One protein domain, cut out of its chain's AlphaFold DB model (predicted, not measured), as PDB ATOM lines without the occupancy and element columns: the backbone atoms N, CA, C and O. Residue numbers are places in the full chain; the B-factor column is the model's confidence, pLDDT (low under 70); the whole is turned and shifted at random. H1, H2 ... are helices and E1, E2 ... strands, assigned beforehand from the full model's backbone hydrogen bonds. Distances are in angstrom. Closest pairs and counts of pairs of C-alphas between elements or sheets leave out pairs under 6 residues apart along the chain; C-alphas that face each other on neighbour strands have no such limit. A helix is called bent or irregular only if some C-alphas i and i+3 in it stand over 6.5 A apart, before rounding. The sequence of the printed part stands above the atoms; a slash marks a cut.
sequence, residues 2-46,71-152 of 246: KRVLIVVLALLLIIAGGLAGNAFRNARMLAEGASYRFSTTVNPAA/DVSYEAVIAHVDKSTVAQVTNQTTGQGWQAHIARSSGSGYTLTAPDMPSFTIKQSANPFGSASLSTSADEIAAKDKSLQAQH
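Overview. This is residues 2 to 46 and 71 to 152 of the 246 residues of an uncharacterized protein of Propionibacterium freudenreichii (UniProt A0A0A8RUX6). What shape do these atoms make? One curled sheet of seven strands forms a flattened, nearly closed barrel, from which the long helix H1 sticks out as an arm with residues 2 to 20. Short H2 packs beside E1, and H3 follows it at the end away from H1. What is it built of? The printed part has 127 residues, with H1, strands E1 to E7, then H2 and H3, a mixed class; the sheet runs E1 E2 E3 E4 E5 E6 E7, antiparallel throughout. How compact is it? It is loose, with a radius of gyration of the C-alphas of 19.2 A, spanning 74 by 34 by 21 A.

Along the chain. Where are the strands? E1 is residues 35 to 42, 22.2 A long; E2 is 71 to 81, 30.9 A; E3 is 84 to 91, 22.5 A; E4 is 97 to 104, 21.8 A. E5 is residues 109 to 113, E6 is 120 to 123 and E7 is 133 to 135. Where are the helices? H1, residues 2 to 29, is 41.2 A long and begins with C-alpha 2 at (-5.549, -49.157, 163.204). H2 is residues 138 to 144, and H3, residues 146 to 151, ends with C-alpha 151 at (32.155, 4.778, 131.339).

Arrangement. How is the sheet arranged? It is a folded sheet, bent back on itself, in which E1 E2 E3 face E5 E6 E7 with E4 as the hinge; E2 to E7 form a meander, each strand the antiparallel neighbour of the one before. The edge strands E1 and E7 come closest at the C-alphas of Phe 38 and Leu 134, 5.4 A apart. Which backbone atoms pair? N 36 and O 76 of E1 and E2 are 2.8 A apart, within hydrogen-bond range; so are N 103 and O 111 of the hairpin E4 and E5, at 2.9 A. Where are the helices? H1 only grazes the sheet, with residues 26 to 29. H2 is at the sheet's level, with a height of 2.0 A on a local plane fitted to 6 C-alphas; its closest C-alphas to E1 are Ala 138 and Val 42, 5.5 A apart. H3 is only just not on the sheet, with 4 pairs of C-alphas within 10 A. How regular are their O i to N i+4 pairs? Every pair is within hydrogen-bond range in H2, 23 of 24 in H1 and 1 of 2 in H3.

Size, cuts and confidence. How large is it? The two C-alphas farthest apart, of Lys 2 and His 152, are 74.2 A apart. Is anything missing? Residues 47 to 70 are not printed, and C-alphas 46 and 71 are 14.8 A apart across the cut; of the links printed whole, none is long. Where is confidence low? The mean pLDDT of the printed part is 79.3, and it is under 70 at residue 2 and residues 15 to 29, 44 to 46, 106 to 108, 128 to 130 and 149 to 152.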
ATOM      1  N   LYS A   2      -5.134 -50.376 163.947       65.38
ATOM      2  CA  LYS A   2      -5.549 -49.157 163.204       65.38
ATOM      3  C   LYS A   2      -4.800 -47.862 163.586       65.38
ATOM      4  O   LYS A   2      -4.433 -47.098 162.708       65.38
ATOM      5  N   ARG A   3      -4.521 -47.634 164.878       73.75
ATOM      6  CA  ARG A   3      -3.802 -46.427 165.348       73.75
ATOM      7  C   ARG A   3      -2.337 -46.381 164.896       73.75
ATOM      8  O   ARG A   3      -1.849 -45.318 164.552       73.75
ATOM      9  N   VAL A   4      -1.669 -47.534 164.837       79.31
ATOM     10  CA  VAL A   4      -0.276 -47.640 164.366       79.31
ATOM     11  C   VAL A   4      -0.201 -47.376 162.862       79.31
ATOM     12  O   VAL A   4       0.661 -46.629 162.419       79.31
ATOM     13  N   LEU A   5      -1.161 -47.899 162.090       85.81
ATOM     14  CA  LEU A   5      -1.242 -47.659 160.648       85.81
ATOM     15  C   LEU A   5      -1.417 -46.166 160.318       85.81
ATOM     16  O   LEU A   5      -0.761 -45.663 159.415       85.81
ATOM     17  N   ILE A   6      -2.250 -45.447 161.080       83.94
ATOM     18  CA  ILE A   6      -2.477 -44.002 160.891       83.94
ATOM     19  C   ILE A   6      -1.203 -43.195 161.179       83.94
ATOM     20  O   ILE A   6      -0.867 -42.292 160.416       83.94
ATOM     21  N   VAL A   7      -0.468 -43.540 162.241       81.88
ATOM     22  CA  VAL A   7       0.794 -42.865 162.589       81.88
ATOM     23  C   VAL A   7       1.859 -43.099 161.516       81.88
ATOM     24  O   VAL A   7       2.534 -42.156 161.112       81.88
ATOM     25  N   VAL A   8       1.969 -44.323 160.992       84.00
ATOM     26  CA  VAL A   8       2.908 -44.649 159.905       84.00
ATOM     27  C   VAL A   8       2.542 -43.917 158.608       84.00
ATOM     28  O   VAL A   8       3.425 -43.386 157.936       84.00
ATOM     29  N   LEU A   9       1.250 -43.820 158.277       84.00
ATOM     30  CA  LEU A   9       0.783 -43.113 157.082       84.00
ATOM     31  C   LEU A   9       1.055 -41.600 157.164       84.00
ATOM     32  O   LEU A   9       1.493 -40.994 156.186       84.00
ATOM     33  N   ALA A  10       0.841 -40.997 158.336       80.62
ATOM     34  CA  ALA A  10       1.146 -39.588 158.575       80.62
ATOM     35  C   ALA A  10       2.654 -39.311 158.472       80.62
ATOM     36  O   ALA A  10       3.059 -38.331 157.848       80.62
ATOM     37  N   LEU A  11       3.492 -40.203 159.015       80.56
ATOM     38  CA  LEU A  11       4.947 -40.079 158.924       80.56
ATOM     39  C   LEU A  11       5.428 -40.144 157.464       80.56
ATOM     40  O   LEU A  11       6.244 -39.326 157.046       80.56
ATOM     41  N   LEU A  12       4.876 -41.067 156.669       79.88
ATOM     42  CA  LEU A  12       5.184 -41.195 155.241       79.88
ATOM     43  C   LEU A  12       4.793 -39.945 154.446       79.88
ATOM     44  O   LEU A  12       5.570 -39.504 153.604       79.88
ATOM     45  N   LEU A  13       3.638 -39.340 154.732       76.62
ATOM     46  CA  LEU A  13       3.206 -38.100 154.079       76.62
ATOM     47  C   LEU A  13       4.093 -36.903 154.439       76.62
ATOM     48  O   LEU A  13       4.371 -36.076 153.574       76.62
ATOM     49  N   ILE A  14       4.580 -36.817 155.679       72.12
ATOM     50  CA  ILE A  14       5.502 -35.753 156.105       72.12
ATOM     51  C   ILE A  14       6.866 -35.917 155.426       72.12
ATOM     52  O   ILE A  14       7.425 -34.946 154.919       72.12
ATOM     53  N   ILE A  15       7.387 -37.144 155.365       63.81
ATOM     54  CA  ILE A  15       8.676 -37.440 154.726       63.81
ATOM     55  C   ILE A  15       8.584 -37.215 153.209       63.81
ATOM     56  O   ILE A  15       9.433 -36.531 152.634       63.81
ATOM     57  N   ALA A  16       7.522 -37.709 152.566       58.78
ATOM     58  CA  ALA A  16       7.279 -37.500 151.142       58.78
ATOM     59  C   ALA A  16       7.039 -36.018 150.813       58.78
ATOM     60  O   ALA A  16       7.606 -35.504 149.850       58.78
ATOM     61  N   GLY A  17       6.264 -35.306 151.635       57.75
ATOM     62  CA  GLY A  17       5.998 -33.876 151.470       57.75
ATOM     63  C   GLY A  17       7.237 -33.003 151.680       57.75
ATOM     64  O   GLY A  17       7.462 -32.059 150.922       57.75
ATOM     65  N   GLY A  18       8.082 -33.341 152.658       57.22
ATOM     66  CA  GLY A  18       9.331 -32.629 152.940       57.22
ATOM     67  C   GLY A  18      10.387 -32.810 151.845       57.22
ATOM     68  O   GLY A  18      11.006 -31.835 151.410       57.22
ATOM     69  N   LEU A  19      10.557 -34.037 151.342       53.66
ATOM     70  CA  LEU A  19      11.516 -34.344 150.274       53.66
ATOM     71  C   LEU A  19      11.051 -33.820 148.910       53.66
ATOM     72  O   LEU A  19      11.833 -33.173 148.209       53.66
ATOM     73  N   ALA A  20       9.777 -34.018 148.554       51.66
ATOM     74  CA  ALA A  20       9.222 -33.497 147.306       51.66
ATOM     75  C   ALA A  20       9.208 -31.963 147.301       51.66
ATOM     76  O   ALA A  20       9.589 -31.350 146.306       51.66
ATOM     77  N   GLY A  21       8.856 -31.333 148.427       52.41
ATOM     78  CA  GLY A  21       8.822 -29.879 148.557       52.41
ATOM     79  C   GLY A  21      10.191 -29.218 148.383       52.41
ATOM     80  O   GLY A  21      10.282 -28.171 147.743       52.41
ATOM     81  N   ASN A  22      11.265 -29.822 148.900       54.38
ATOM     82  CA  ASN A  22      12.621 -29.289 148.741       54.38
ATOM     83  C   ASN A  22      13.182 -29.545 147.328       54.38
ATOM     84  O   ASN A  22      13.829 -28.674 146.744       54.38
ATOM     85  N   ALA A  23      12.909 -30.710 146.734       55.72
ATOM     86  CA  ALA A  23      13.347 -31.023 145.373       55.72
ATOM     87  C   ALA A  23      12.678 -30.116 144.322       55.72
ATOM     88  O   ALA A  23      13.365 -29.567 143.460       55.72
ATOM     89  N   PHE A  24      11.368 -29.871 144.441       54.56
ATOM     90  CA  PHE A  24      10.623 -28.995 143.523       54.56
ATOM     91  C   PHE A  24      11.123 -27.546 143.558       54.56
ATOM     92  O   PHE A  24      11.233 -26.873 142.533       54.56
ATOM     93  N   ARG A  25      11.454 -27.064 144.759       56.81
ATOM     94  CA  ARG A  25      11.960 -25.709 144.988       56.81
ATOM     95  C   ARG A  25      13.346 -25.495 144.381       56.81
ATOM     96  O   ARG A  25      13.560 -24.479 143.725       56.81
ATOM     97  N   ASN A  26      14.238 -26.476 144.532       55.91
ATOM     98  CA  ASN A  26      15.578 -26.432 143.950       55.91
ATOM     99  C   ASN A  26      15.557 -26.562 142.419       55.91
ATOM    100  O   ASN A  26      16.318 -25.863 141.753       55.91
ATOM    101  N   ALA A  27      14.667 -27.395 141.864       57.22
ATOM    102  CA  ALA A  27      14.516 -27.562 140.416       57.22
ATOM    103  C   ALA A  27      14.041 -26.274 139.726       57.22
ATOM    104  O   ALA A  27      14.492 -25.957 138.630       57.22
ATOM    105  N   ARG A  28      13.180 -25.484 140.386       60.19
ATOM    106  CA  ARG A  28      12.691 -24.214 139.831       60.19
ATOM    107  C   ARG A  28      13.788 -23.152 139.708       60.19
ATOM    108  O   ARG A  28      13.720 -22.339 138.796       60.19
ATOM    109  N   MET A  29      14.788 -23.151 140.599       65.25
ATOM    110  CA  MET A  29      15.834 -22.119 140.593       65.25
ATOM    111  C   MET A  29      16.868 -22.277 139.470       65.25
ATOM    112  O   MET A  29      17.463 -21.292 139.038       65.25
ATOM    113  N   LEU A  30      17.067 -23.500 138.986       71.75
ATOM    114  CA  LEU A  30      17.958 -23.799 137.864       71.75
ATOM    115  C   LEU A  30      17.193 -24.282 136.633       71.75
ATOM    116  O   LEU A  30      17.770 -24.928 135.764       71.75
ATOM    117  N   ALA A  31      15.897 -23.977 136.557       75.25
ATOM    118  CA  ALA A  31      15.141 -24.232 135.347       75.25
ATOM    119  C   ALA A  31      15.764 -23.438 134.192       75.25
ATOM    120  O   ALA A  31      16.087 -22.255 134.338       75.25
ATOM    121  N   GLU A  32      15.935 -24.092 133.050       80.94
ATOM    122  CA  GLU A  32      16.427 -23.438 131.847       80.94
ATOM    123  C   GLU A  32      15.543 -22.230 131.497       80.94
ATOM    124  O   GLU A  32      14.312 -22.304 131.516       80.94
ATOM    125  N   GLY A  33      16.177 -21.091 131.225       82.06
ATOM    126  CA  GLY A  33      15.506 -19.826 130.948       82.06
ATOM    127  C   GLY A  33      15.035 -19.055 132.184       82.06
ATOM    128  O   GLY A  33      14.481 -17.969 132.019       82.06
ATOM    129  N   ALA A  34      15.256 -19.554 133.408       86.12
ATOM    130  CA  ALA A  34      14.999 -18.773 134.615       86.12
ATOM    131  C   ALA A  34      15.878 -17.512 134.626       86.12
ATOM    132  O   ALA A  34      17.092 -17.606 134.443       86.12
ATOM    133  N   SER A  35      15.269 -16.346 134.845       88.12
ATOM    134  CA  SER A  35      15.967 -15.062 134.902       88.12
ATOM    135  C   SER A  35      15.881 -14.434 136.290       88.12
ATOM    136  O   SER A  35      14.844 -14.466 136.955       88.12
ATOM    137  N   TYR A  36      16.989 -13.836 136.721       89.81
ATOM    138  CA  TYR A  36      17.100 -13.139 137.995       89.81
ATOM    139  C   TYR A  36      17.704 -11.767 137.791       89.81
ATOM    140  O   TYR A  36      18.671 -11.618 137.050       89.81
ATOM    141  N   ARG A  37      17.156 -10.769 138.482       91.12
ATOM    142  CA  ARG A  37      17.613  -9.386 138.379       91.12
ATOM    143  C   ARG A  37      18.145  -8.893 139.708       91.12
ATOM    144  O   ARG A  37      17.615  -9.232 140.764       91.12
ATOM    145  N   PHE A  38      19.186  -8.085 139.622       91.88
ATOM    146  CA  PHE A  38      19.784  -7.381 140.738       91.88
ATOM    147  C   PHE A  38      20.071  -5.949 140.311       91.88
ATOM    148  O   PHE A  38      20.524  -5.712 139.195       91.88
ATOM    149  N   SER A  39      19.820  -5.003 141.200       89.94
ATOM    150  CA  SER A  39      20.136  -3.595 140.993       89.94
ATOM    151  C   SER A  39      20.719  -3.034 142.270       89.94
ATOM    152  O   SER A  39      20.214  -3.309 143.360       89.94
ATOM    153  N   THR A  40      21.771  -2.245 142.136       90.19
ATOM    154  CA  THR A  40      22.387  -1.555 143.257       90.19
ATOM    155  C   THR A  40      23.062  -0.289 142.769       90.19
ATOM    156  O   THR A  40      23.089   0.009 141.579       90.19
ATOM    157  N   THR A  41      23.615   0.442 143.713       87.56
ATOM    158  CA  THR A  41      24.173   1.758 143.513       87.56
ATOM    159  C   THR A  41      25.637   1.683 143.941       87.56
ATOM    160  O   THR A  41      25.934   1.304 145.075       87.56
ATOM    161  N   VAL A  42      26.562   1.960 143.020       85.00
ATOM    162  CA  VAL A  42      28.003   1.713 143.188       85.00
ATOM    163  C   VAL A  42      28.778   3.017 143.113       85.00
ATOM    164  O   VAL A  42      28.535   3.844 142.241       85.00
ATOM    165  N   ASN A  43      29.760   3.181 143.999       79.75
ATOM    166  CA  ASN A  43      30.745   4.250 143.911       79.75
ATOM    167  C   ASN A  43      32.113   3.662 143.510       79.75
ATOM    168  O   ASN A  43      32.841   3.182 144.383       79.75
ATOM    169  N   PRO A  44      32.493   3.697 142.219       66.12
ATOM    170  CA  PRO A  44      33.738   3.088 141.749       66.12
ATOM    171  C   PRO A  44      35.000   3.779 142.294       66.12
ATOM    172  O   PRO A  44      36.060   3.161 142.341       66.12
ATOM    173  N   ALA A  45      34.902   5.036 142.744       60.66
ATOM    174  CA  ALA A  45      36.031   5.784 143.296       60.66
ATOM    175  C   ALA A  45      36.359   5.404 144.753       60.66
ATOM    176  O   ALA A  45      37.502   5.561 145.182       60.66
ATOM    177  N   ALA A  46      35.396   4.872 145.515       53.59
ATOM    178  CA  ALA A  46      35.614   4.487 146.912       53.59
ATOM    179  C   ALA A  46      36.497   3.233 147.053       53.59
ATOM    180  O   ALA A  46      37.279   3.126 147.998       53.59
ATOM    181  N   ASP A  71      24.060   3.888 139.231       87.25
ATOM    182  CA  ASP A  71      23.058   2.836 139.339       87.25
ATOM    183  C   ASP A  71      23.358   1.733 138.321       87.25
ATOM    184  O   ASP A  71      23.379   1.938 137.104       87.25
ATOM    185  N   VAL A  72      23.614   0.539 138.840       88.75
ATOM    186  CA  VAL A  72      23.978  -0.635 138.056       88.75
ATOM    187  C   VAL A  72      22.912  -1.699 138.184       88.75
ATOM    188  O   VAL A  72      22.368  -1.950 139.262       88.75
ATOM    189  N   SER A  73      22.612  -2.348 137.065       91.69
ATOM    190  CA  SER A  73      21.643  -3.435 137.018       91.69
ATOM    191  C   SER A  73      22.213  -4.632 136.274       91.69
ATOM    192  O   SER A  73      22.887  -4.495 135.257       91.69
ATOM    193  N   TYR A  74      21.949  -5.819 136.807       92.44
ATOM    194  CA  TYR A  74      22.415  -7.091 136.283       92.44
ATOM    195  C   TYR A  74      21.240  -8.039 136.106       92.44
ATOM    196  O   TYR A  74      20.330  -8.095 136.937       92.44
ATOM    197  N   GLU A  75      21.292  -8.820 135.037       92.94
ATOM    198  CA  GLU A  75      20.366  -9.914 134.780       92.94
ATOM    199  C   GLU A  75      21.157 -11.204 134.590       92.94
ATOM    200  O   GLU A  75      22.059 -11.256 133.763       92.94
ATOM    201  N   ALA A  76      20.822 -12.240 135.352       92.38
ATOM    202  CA  ALA A  76      21.385 -13.574 135.220       92.38
ATOM    203  C   ALA A  76      20.320 -14.525 134.671       92.38
ATOM    204  O   ALA A  76      19.275 -14.701 135.298       92.38
ATOM    205  N   VAL A  77      20.585 -15.151 133.525       91.88
ATOM    206  CA  VAL A  77      19.701 -16.129 132.881       91.88
ATOM    207  C   VAL A  77      20.344 -17.508 132.931       91.88
ATOM    208  O   VAL A  77      21.472 -17.692 132.474       91.88
ATOM    209  N   ILE A  78      19.629 -18.489 133.473       90.81
ATOM    210  CA  ILE A  78      20.096 -19.873 133.530       90.81
ATOM    211  C   ILE A  78      19.984 -20.503 132.145       90.81
ATOM    212  O   ILE A  78      18.919 -20.487 131.527       90.81
ATOM    213  N   ALA A  79      21.079 -21.082 131.669       85.94
ATOM    214  CA  ALA A  79      21.158 -21.761 130.388       85.94
ATOM    215  C   ALA A  79      21.734 -23.167 130.564       85.94
ATOM    216  O   ALA A  79      22.606 -23.409 131.402       85.94
ATOM    217  N   HIS A  80      21.253 -24.098 129.749       82.44
ATOM    218  CA  HIS A  80      21.851 -25.417 129.611       82.44
ATOM    219  C   HIS A  80      22.704 -25.415 128.350       82.44
ATOM    220  O   HIS A  80      22.195 -25.255 127.244       82.44
ATOM    221  N   VAL A  81      24.015 -25.551 128.525       76.75
ATOM    222  CA  VAL A  81      24.959 -25.653 127.412       76.75
ATOM    223  C   VAL A  81      25.589 -27.033 127.488       76.75
ATOM    224  O   VAL A  81      26.194 -27.408 128.495       76.75
ATOM    225  N   ASP A  82      25.390 -27.811 126.428       78.75
ATOM    226  CA  ASP A  82      25.792 -29.210 126.321       78.75
ATOM    227  C   ASP A  82      25.228 -30.093 127.450       78.75
ATOM    228  O   ASP A  82      24.100 -30.578 127.379       78.75
ATOM    229  N   LYS A  83      26.032 -30.323 128.497       75.81
ATOM    230  CA  LYS A  83      25.722 -31.154 129.674       75.81
ATOM    231  C   LYS A  83      25.948 -30.410 130.993       75.81
ATOM    232  O   LYS A  83      25.940 -31.037 132.050       75.81
ATOM    233  N   SER A  84      26.182 -29.099 130.936       77.19
ATOM    234  CA  SER A  84      26.415 -28.260 132.108       77.19
ATOM    235  C   SER A  84      25.367 -27.160 132.192       77.19
ATOM    236  O   SER A  84      25.034 -26.508 131.203       77.19
ATOM    237  N   THR A  85      24.882 -26.912 133.403       83.69
ATOM    238  CA  THR A  85      24.088 -25.722 133.702       83.69
ATOM    239  C   THR A  85      25.043 -24.554 133.950       83.69
ATOM    240  O   THR A  85      25.963 -24.653 134.765       83.69
ATOM    241  N   VAL A  86      24.840 -23.456 133.231       89.94
ATOM    242  CA  VAL A  86      25.615 -22.211 133.329       89.94
ATOM    243  C   VAL A  86      24.662 -21.030 133.485       89.94
ATOM    244  O   VAL A  86      23.471 -21.144 133.200       89.94
ATOM    245  N   ALA A  87      25.164 -19.884 133.934       91.25
ATOM    246  CA  ALA A  87      24.399 -18.642 133.946       91.25
ATOM    247  C   ALA A  87      25.012 -17.643 132.965       91.25
ATOM    248  O   ALA A  87      26.215 -17.404 133.000       91.25
ATOM    249  N   GLN A  88      24.195 -17.051 132.100       93.19
ATOM    250  CA  GLN A  88      24.576 -15.885 131.307       93.19
ATOM    251  C   GLN A  88      24.221 -14.641 132.115       93.19
ATOM    252  O   GLN A  88      23.045 -14.407 132.388       93.19
ATOM    253  N   VAL A  89      25.225 -13.887 132.548       93.25
ATOM    254  CA  VAL A  89      25.047 -12.668 133.338       93.25
ATOM    255  C   VAL A  89      25.324 -11.468 132.450       93.25
ATOM    256  O   VAL A  89      26.365 -11.410 131.807       93.25
ATOM    257  N   THR A  90      24.406 -10.510 132.430       93.06
ATOM    258  CA  THR A  90      24.512  -9.285 131.640       93.06
ATOM    259  C   THR A  90      24.394  -8.082 132.555       93.06
ATOM    260  O   THR A  90      23.397  -7.940 133.265       93.06
ATOM    261  N   ASN A  91      25.385  -7.197 132.509       91.12
ATOM    262  CA  ASN A  91      25.268  -5.837 133.009       91.12
ATOM    263  C   ASN A  91      24.351  -5.058 132.055       91.12
ATOM    264  O   ASN A  91      24.716  -4.762 130.920       91.12
ATOM    265  N   GLN A  92      23.142  -4.747 132.506       90.06
ATOM    266  CA  GLN A  92      22.121  -4.047 131.725       90.06
ATOM    267  C   GLN A  92      22.444  -2.554 131.555       90.06
ATOM    268  O   GLN A  92      21.929  -1.921 130.639       90.06
ATOM    269  N   THR A  93      23.317  -1.996 132.400       85.75
ATOM    270  CA  THR A  93      23.784  -0.608 132.291       85.75
ATOM    271  C   THR A  93      24.830  -0.460 131.183       85.75
ATOM    272  O   THR A  93      24.804   0.512 130.431       85.75
ATOM    273  N   THR A  94      25.745  -1.425 131.044       83.81
ATOM    274  CA  THR A  94      26.847  -1.357 130.062       83.81
ATOM    275  C   THR A  94      26.636  -2.230 128.824       83.81
ATOM    276  O   THR A  94      27.359  -2.088 127.838       83.81
ATOM    277  N   GLY A  95      25.665  -3.145 128.861       84.25
ATOM    278  CA  GLY A  95      25.424  -4.155 127.829       84.25
ATOM    279  C   GLY A  95      26.463  -5.283 127.800       84.25
ATOM    280  O   GLY A  95      26.396  -6.148 126.928       84.25
ATOM    281  N   GLN A  96      27.433  -5.289 128.723       87.25
ATOM    282  CA  GLN A  96      28.457  -6.330 128.801       87.25
ATOM    283  C   GLN A  96      27.881  -7.602 129.416       87.25
ATOM    284  O   GLN A  96      27.256  -7.558 130.473       87.25
ATOM    285  N   GLY A  97      28.118  -8.738 128.765       90.19
ATOM    286  CA  GLY A  97      27.675 -10.046 129.235       90.19
ATOM    287  C   GLY A  97      28.826 -11.031 129.378       90.19
ATOM    288  O   GLY A  97      29.811 -10.960 128.644       90.19
ATOM    289  N   TRP A  98      28.697 -11.963 130.316       92.12
ATOM    290  CA  TRP A  98      29.645 -13.051 130.521       92.12
ATOM    291  C   TRP A  98      28.942 -14.325 130.983       92.12
ATOM    292  O   TRP A  98      27.838 -14.312 131.529       92.12
ATOM    293  N   GLN A  99      29.626 -15.448 130.788       93.06
ATOM    294  CA  GLN A  99      29.181 -16.743 131.279       93.06
ATOM    295  C   GLN A  99      29.770 -17.003 132.669       93.06
ATOM    296  O   GLN A  99      30.973 -16.861 132.880       93.06
ATOM    297  N   ALA A 100      28.921 -17.413 133.606       92.19
ATOM    298  CA  ALA A 100      29.287 -17.779 134.963       92.19
ATOM    299  C   ALA A 100      28.998 -19.259 135.234       92.19
ATOM    300  O   ALA A 100      27.955 -19.805 134.854       92.19
ATOM    301  N   HIS A 101      29.926 -19.899 135.939       91.25
ATOM    302  CA  HIS A 101      29.739 -21.238 136.474       91.25
ATOM    303  C   HIS A 101      28.814 -21.193 137.683       91.25
ATOM    304  O   HIS A 101      28.906 -20.285 138.510       91.25
ATOM    305  N   ILE A 102      27.942 -22.194 137.787       90.69
ATOM    306  CA  ILE A 102      26.996 -22.322 138.889       90.69
ATOM    307  C   ILE A 102      27.530 -23.350 139.877       90.69
ATOM    308  O   ILE A 102      27.665 -24.528 139.550       90.69
ATOM    309  N   ALA A 103      27.782 -22.911 141.103       87.25
ATOM    310  CA  ALA A 103      28.124 -23.781 142.217       87.25
ATOM    311  C   ALA A 103      27.007 -23.759 143.261       87.25
ATOM    312  O   ALA A 103      26.388 -22.725 143.521       87.25
ATOM    313  N   ARG A 104      26.747 -24.903 143.896       82.69
ATOM    314  CA  ARG A 104      25.843 -24.947 145.048       82.69
ATOM    315  C   ARG A 104      26.541 -24.294 146.237       82.69
ATOM    316  O   ARG A 104      27.646 -24.690 146.593       82.69
ATOM    317  N   SER A 105      25.901 -23.296 146.834       76.62
ATOM    318  CA  SER A 105      26.404 -22.672 148.056       76.62
ATOM    319  C   SER A 105      26.056 -23.552 149.262       76.62
ATOM    320  O   SER A 105      25.116 -24.342 149.197       76.62
ATOM    321  N   SER A 106      26.772 -23.418 150.381       67.69
ATOM    322  CA  SER A 106      26.539 -24.197 151.612       67.69
ATOM    323  C   SER A 106      25.168 -23.945 152.280       67.69
ATOM    324  O   SER A 106      24.845 -24.589 153.275       67.69
ATOM    325  N   GLY A 107      24.341 -23.049 151.724       66.06
ATOM    326  CA  GLY A 107      22.938 -22.817 152.093       66.06
ATOM    327  C   GLY A 107      21.922 -23.213 151.005       66.06
ATOM    328  O   GLY A 107      22.210 -23.973 150.085       66.06
ATOM    329  N   SER A 108      20.701 -22.672 151.078       65.88
ATOM    330  CA  SER A 108      19.601 -22.919 150.123       65.88
ATOM    331  C   SER A 108      19.718 -22.116 148.813       65.88
ATOM    332  O   SER A 108      18.722 -21.592 148.313       65.88
ATOM    333  N   GLY A 109      20.931 -21.952 148.279       83.00
ATOM    334  CA  GLY A 109      21.189 -21.080 147.131       83.00
ATOM    335  C   GLY A 109      22.345 -21.526 146.238       83.00
ATOM    336  O   GLY A 109      23.034 -22.509 146.514       83.00
ATOM    337  N   TYR A 110      22.559 -20.763 145.169       87.56
ATOM    338  CA  TYR A 110      23.599 -20.990 144.168       87.56
ATOM    339  C   TYR A 110      24.496 -19.767 144.041       87.56
ATOM    340  O   TYR A 110      24.022 -18.638 144.147       87.56
ATOM    341  N   THR A 111      25.776 -19.989 143.785       91.25
ATOM    342  CA  THR A 111      26.745 -18.933 143.502       91.25
ATOM    343  C   THR A 111      27.124 -18.996 142.028       91.25
ATOM    344  O   THR A 111      27.399 -20.071 141.497       91.25
ATOM    345  N   LEU A 112      27.105 -17.840 141.377       93.00
ATOM    346  CA  LEU A 112      27.529 -17.615 140.007       93.00
ATOM    347  C   LEU A 112      28.927 -17.008 140.055       93.00
ATOM    348  O   LEU A 112      29.103 -15.920 140.604       93.00
ATOM    349  N   THR A 113      29.912 -17.705 139.501       92.31
ATOM    350  CA  THR A 113      31.314 -17.270 139.521       92.31
ATOM    351  C   THR A 113      31.921 -17.303 138.130       92.31
ATOM    352  O   THR A 113      31.766 -18.290 137.408       92.31
ATOM    353  N   ALA A 114      32.667 -16.260 137.786       90.94
ATOM    354  CA  ALA A 114      33.520 -16.211 136.607       90.94
ATOM    355  C   ALA A 114      34.853 -15.527 136.964       90.94
ATOM    356  O   ALA A 114      34.870 -14.681 137.865       90.94
ATOM    357  N   PRO A 115      35.968 -15.891 136.303       86.81
ATOM    358  CA  PRO A 115      37.251 -15.224 136.507       86.81
ATOM    359  C   PRO A 115      37.138 -13.721 136.248       86.81
ATOM    360  O   PRO A 115      36.489 -13.313 135.287       86.81
ATOM    361  N   ASP A 116      37.753 -12.917 137.116       86.31
ATOM    362  CA  ASP A 116      37.822 -11.452 137.004       86.31
ATOM    363  C   ASP A 116      36.471 -10.715 136.915       86.31
ATOM    364  O   ASP A 116      36.443  -9.523 136.620       86.31
ATOM    365  N   MET A 117      35.358 -11.388 137.216       89.88
ATOM    366  CA  MET A 117      34.008 -10.817 137.219       89.88
ATOM    367  C   MET A 117      33.398 -10.848 138.627       89.88
ATOM    368  O   MET A 117      33.817 -11.659 139.466       89.88
ATOM    369  N   PRO A 118      32.398  -9.995 138.922       89.25
ATOM    370  CA  PRO A 118      31.695 -10.046 140.195       89.25
ATOM    371  C   PRO A 118      30.973 -11.383 140.380       89.25
ATOM    372  O   PRO A 118      30.368 -11.924 139.450       89.25
ATOM    373  N   SER A 119      31.026 -11.910 141.599       91.44
ATOM    374  CA  SER A 119      30.299 -13.116 141.980       91.44
ATOM    375  C   SER A 119      28.875 -12.752 142.373       91.44
ATOM    376  O   SER A 119      28.643 -11.758 143.062       91.44
ATOM    377  N   PHE A 120      27.905 -13.575 141.992       91.50
ATOM    378  CA  PHE A 120      26.505 -13.362 142.360       91.50
ATOM    379  C   PHE A 120      25.967 -14.557 143.127       91.50
ATOM    380  O   PHE A 120      26.372 -15.690 142.902       91.50
ATOM    381  N   THR A 121      25.021 -14.321 144.026       91.25
ATOM    382  CA  THR A 121      24.331 -15.376 144.762       91.25
ATOM    383  C   THR A 121      22.841 -15.324 144.472       91.25
ATOM    384  O   THR A 121      22.201 -14.293 144.682       91.25
ATOM    385  N   ILE A 122      22.293 -16.455 144.036       89.31
ATOM    386  CA  ILE A 122      20.859 -16.702 143.916       89.31
ATOM    387  C   ILE A 122      20.396 -17.367 145.211       89.31
ATOM    388  O   ILE A 122      20.837 -18.472 145.536       89.31
ATOM    389  N   LYS A 123      19.504 -16.714 145.957       86.62
ATOM    390  CA  LYS A 123      18.892 -17.272 147.170       86.62
ATOM    391  C   LYS A 123      17.399 -17.453 146.977       86.62
ATOM    392  O   LYS A 123      16.712 -16.536 146.534       86.62
ATOM    393  N   GLN A 124      16.880 -18.611 147.375       78.44
ATOM    394  CA  GLN A 124      15.436 -18.788 147.453       78.44
ATOM    395  C   GLN A 124      14.866 -18.097 148.679       78.44
ATOM    396  O   GLN A 124      15.447 -18.159 149.765       78.44
ATOM    397  N   SER A 125      13.671 -17.536 148.531       73.25
ATOM    398  CA  SER A 125      12.852 -17.223 149.690       73.25
ATOM    399  C   SER A 125      12.518 -18.499 150.471       73.25
ATOM    400  O   SER A 125      12.196 -19.540 149.896       73.25
ATOM    401  N   ALA A 126      12.527 -18.403 151.801       71.81
ATOM    402  CA  ALA A 126      11.978 -19.450 152.660       71.81
ATOM    403  C   ALA A 126      10.468 -19.663 152.404       71.81
ATOM    404  O   ALA A 126       9.937 -20.761 152.606       71.81
ATOM    405  N   ASN A 127       9.775 -18.635 151.900       70.75
ATOM    406  CA  ASN A 127       8.371 -18.719 151.520       70.75
ATOM    407  C   ASN A 127       8.203 -19.570 150.237       70.75
ATOM    408  O   ASN A 127       8.820 -19.240 149.225       70.75
ATOM    409  N   PRO A 128       7.354 -20.624 150.221       62.97
ATOM    410  CA  PRO A 128       7.037 -21.409 149.012       62.97
ATOM    411  C   PRO A 128       6.582 -20.593 147.808       62.97
ATOM    412  O   PRO A 128       6.801 -21.008 146.672       62.97
ATOM    413  N   PHE A 129       5.945 -19.455 148.062       67.06
ATOM    414  CA  PHE A 129       5.455 -18.544 147.032       67.06
ATOM    415  C   PHE A 129       6.377 -17.338 146.836       67.06
ATOM    416  O   PHE A 129       6.094 -16.475 146.012       67.06
ATOM    417  N   GLY A 130       7.466 -17.261 147.603       65.94
ATOM    418  CA  GLY A 130       8.435 -16.187 147.492       65.94
ATOM    419  C   GLY A 130       9.352 -16.380 146.289       65.94
ATOM    420  O   GLY A 130       9.769 -17.495 145.966       65.94
ATOM    421  N   SER A 131       9.687 -15.270 145.639       74.50
ATOM    422  CA  SER A 131      10.645 -15.244 144.537       74.50
ATOM    423  C   SER A 131      12.063 -15.518 145.036       74.50
ATOM    424  O   SER A 131      12.411 -15.201 146.176       74.50
ATOM    425  N   ALA A 132      12.894 -16.100 144.177       81.50
ATOM    426  CA  ALA A 132      14.329 -16.112 144.414       81.50
ATOM    427  C   ALA A 132      14.915 -14.726 144.107       81.50
ATOM    428  O   ALA A 132      14.409 -14.009 143.241       81.50
ATOM    429  N   SER A 133      15.961 -14.349 144.831       83.81
ATOM    430  CA  SER A 133      16.661 -13.079 144.663       83.81
ATOM    431  C   SER A 133      18.089 -13.309 144.192       83.81
ATOM    432  O   SER A 133      18.758 -14.246 144.631       83.81
ATOM    433  N   LEU A 134      18.553 -12.432 143.303       89.25
ATOM    434  CA  LEU A 134      19.960 -12.302 142.951       89.25
ATOM    435  C   LEU A 134      20.580 -11.234 143.849       89.25
ATOM    436  O   LEU A 134      19.957 -10.212 144.124       89.25
ATOM    437  N   SER A 135      21.796 -11.472 144.319       89.62
ATOM    438  CA  SER A 135      22.511 -10.544 145.191       89.62
ATOM    439  C   SER A 135      24.009 -10.590 144.929       89.62
ATOM    440  O   SER A 135      24.555 -11.641 144.601       89.62
ATOM    441  N   THR A 136      24.668  -9.451 145.089       90.81
ATOM    442  CA  THR A 136      26.127  -9.307 145.136       90.81
ATOM    443  C   THR A 136      26.462  -8.081 145.994       90.81
ATOM    444  O   THR A 136      25.549  -7.390 146.458       90.81
ATOM    445  N   SER A 137      27.743  -7.825 146.247       87.56
ATOM    446  CA  SER A 137      28.190  -6.648 146.997       87.56
ATOM    447  C   SER A 137      28.596  -5.509 146.059       87.56
ATOM    448  O   SER A 137      29.190  -5.740 145.006       87.56
ATOM    449  N   ALA A 138      28.286  -4.269 146.449       86.19
ATOM    450  CA  ALA A 138      28.681  -3.083 145.690       86.19
ATOM    451  C   ALA A 138      30.212  -2.946 145.597       86.19
ATOM    452  O   ALA A 138      30.724  -2.566 144.547       86.19
ATOM    453  N   ASP A 139      30.935  -3.328 146.655       83.81
ATOM    454  CA  ASP A 139      32.403  -3.333 146.683       83.81
ATOM    455  C   ASP A 139      32.998  -4.328 145.679       83.81
ATOM    456  O   ASP A 139      33.955  -4.008 144.974       83.81
ATOM    457  N   GLU A 140      32.420  -5.528 145.565       86.00
ATOM    458  CA  GLU A 140      32.879  -6.514 144.584       86.00
ATOM    459  C   GLU A 140      32.604  -6.052 143.149       86.00
ATOM    460  O   GLU A 140      33.450  -6.252 142.274       86.00
ATOM    461  N   ILE A 141      31.465  -5.394 142.911       87.19
ATOM    462  CA  ILE A 141      31.160  -4.787 141.613       87.19
ATOM    463  C   ILE A 141      32.184  -3.702 141.273       87.19
ATOM    464  O   ILE A 141      32.773  -3.745 140.197       87.19
ATOM    465  N   ALA A 142      32.438  -2.764 142.185       83.06
ATOM    466  CA  ALA A 142      33.399  -1.685 141.965       83.06
ATOM    467  C   ALA A 142      34.825  -2.201 141.699       83.06
ATOM    468  O   ALA A 142      35.560  -1.618 140.897       83.06
ATOM    469  N   ALA A 143      35.211  -3.299 142.354       82.19
ATOM    470  CA  ALA A 143      36.534  -3.894 142.214       82.19
ATOM    471  C   ALA A 143      36.709  -4.703 140.917       82.19
ATOM    472  O   ALA A 143      37.793  -4.680 140.330       82.19
ATOM    473  N   LYS A 144      35.683  -5.447 140.482       85.06
ATOM    474  CA  LYS A 144      35.813  -6.432 139.393       85.06
ATOM    475  C   LYS A 144      35.128  -6.026 138.093       85.06
ATOM    476  O   LYS A 144      35.606  -6.399 137.025       85.06
ATOM    477  N   ASP A 145      34.054  -5.239 138.137       82.12
ATOM    478  CA  ASP A 145      33.369  -4.798 136.921       82.12
ATOM    479  C   ASP A 145      34.070  -3.584 136.293       82.12
ATOM    480  O   ASP A 145      33.681  -2.422 136.442       82.12
ATOM    481  N   LYS A 146      35.129  -3.875 135.535       75.50
ATOM    482  CA  LYS A 146      35.912  -2.874 134.796       75.50
ATOM    483  C   LYS A 146      35.092  -2.125 133.740       75.50
ATOM    484  O   LYS A 146      35.508  -1.047 133.320       75.50
ATOM    485  N   SER A 147      33.932  -2.646 133.318       72.50
ATOM    486  CA  SER A 147      33.077  -1.948 132.346       72.50
ATOM    487  C   SER A 147      32.517  -0.636 132.904       72.50
ATOM    488  O   SER A 147      32.327   0.321 132.153       72.50
ATOM    489  N   LEU A 148      32.361  -0.546 134.228       72.31
ATOM    490  CA  LEU A 148      31.923   0.668 134.920       72.31
ATOM    491  C   LEU A 148      33.022   1.740 134.957       72.31
ATOM    492  O   LEU A 148      32.735   2.930 134.841       72.31
ATOM    493  N   GLN A 149      34.290   1.324 135.046       64.69
ATOM    494  CA  GLN A 149      35.446   2.230 135.048       64.69
ATOM    495  C   GLN A 149      35.692   2.869 133.671       64.69
ATOM    496  O   GLN A 149      36.209   3.979 133.588       64.69
ATOM    497  N   ALA A 150      35.308   2.192 132.584       59.62
ATOM    498  CA  ALA A 150      35.435   2.728 131.228       59.62
ATOM    499  C   ALA A 150      34.395   3.820 130.908       59.62
ATOM    500  O   ALA A 150      34.672   4.707 130.105       59.62
ATOM    501  N   GLN A 151      33.209   3.769 131.527       55.62
ATOM    502  CA  GLN A 151      32.155   4.778 131.339       55.62
ATOM    503  C   GLN A 151      32.354   6.019 132.214       55.62
ATOM    504  O   GLN A 151      31.950   7.115 131.836       55.62
ATOM    505  N   HIS A 152      33.022   5.856 133.352       51.62
ATOM    506  CA  HIS A 152      33.437   6.947 134.220       51.62
ATOM    507  C   HIS A 152      34.938   6.819 134.452       51.62
ATOM    508  O   HIS A 152      35.341   6.298 135.498       51.62
TER     509      HIS A 152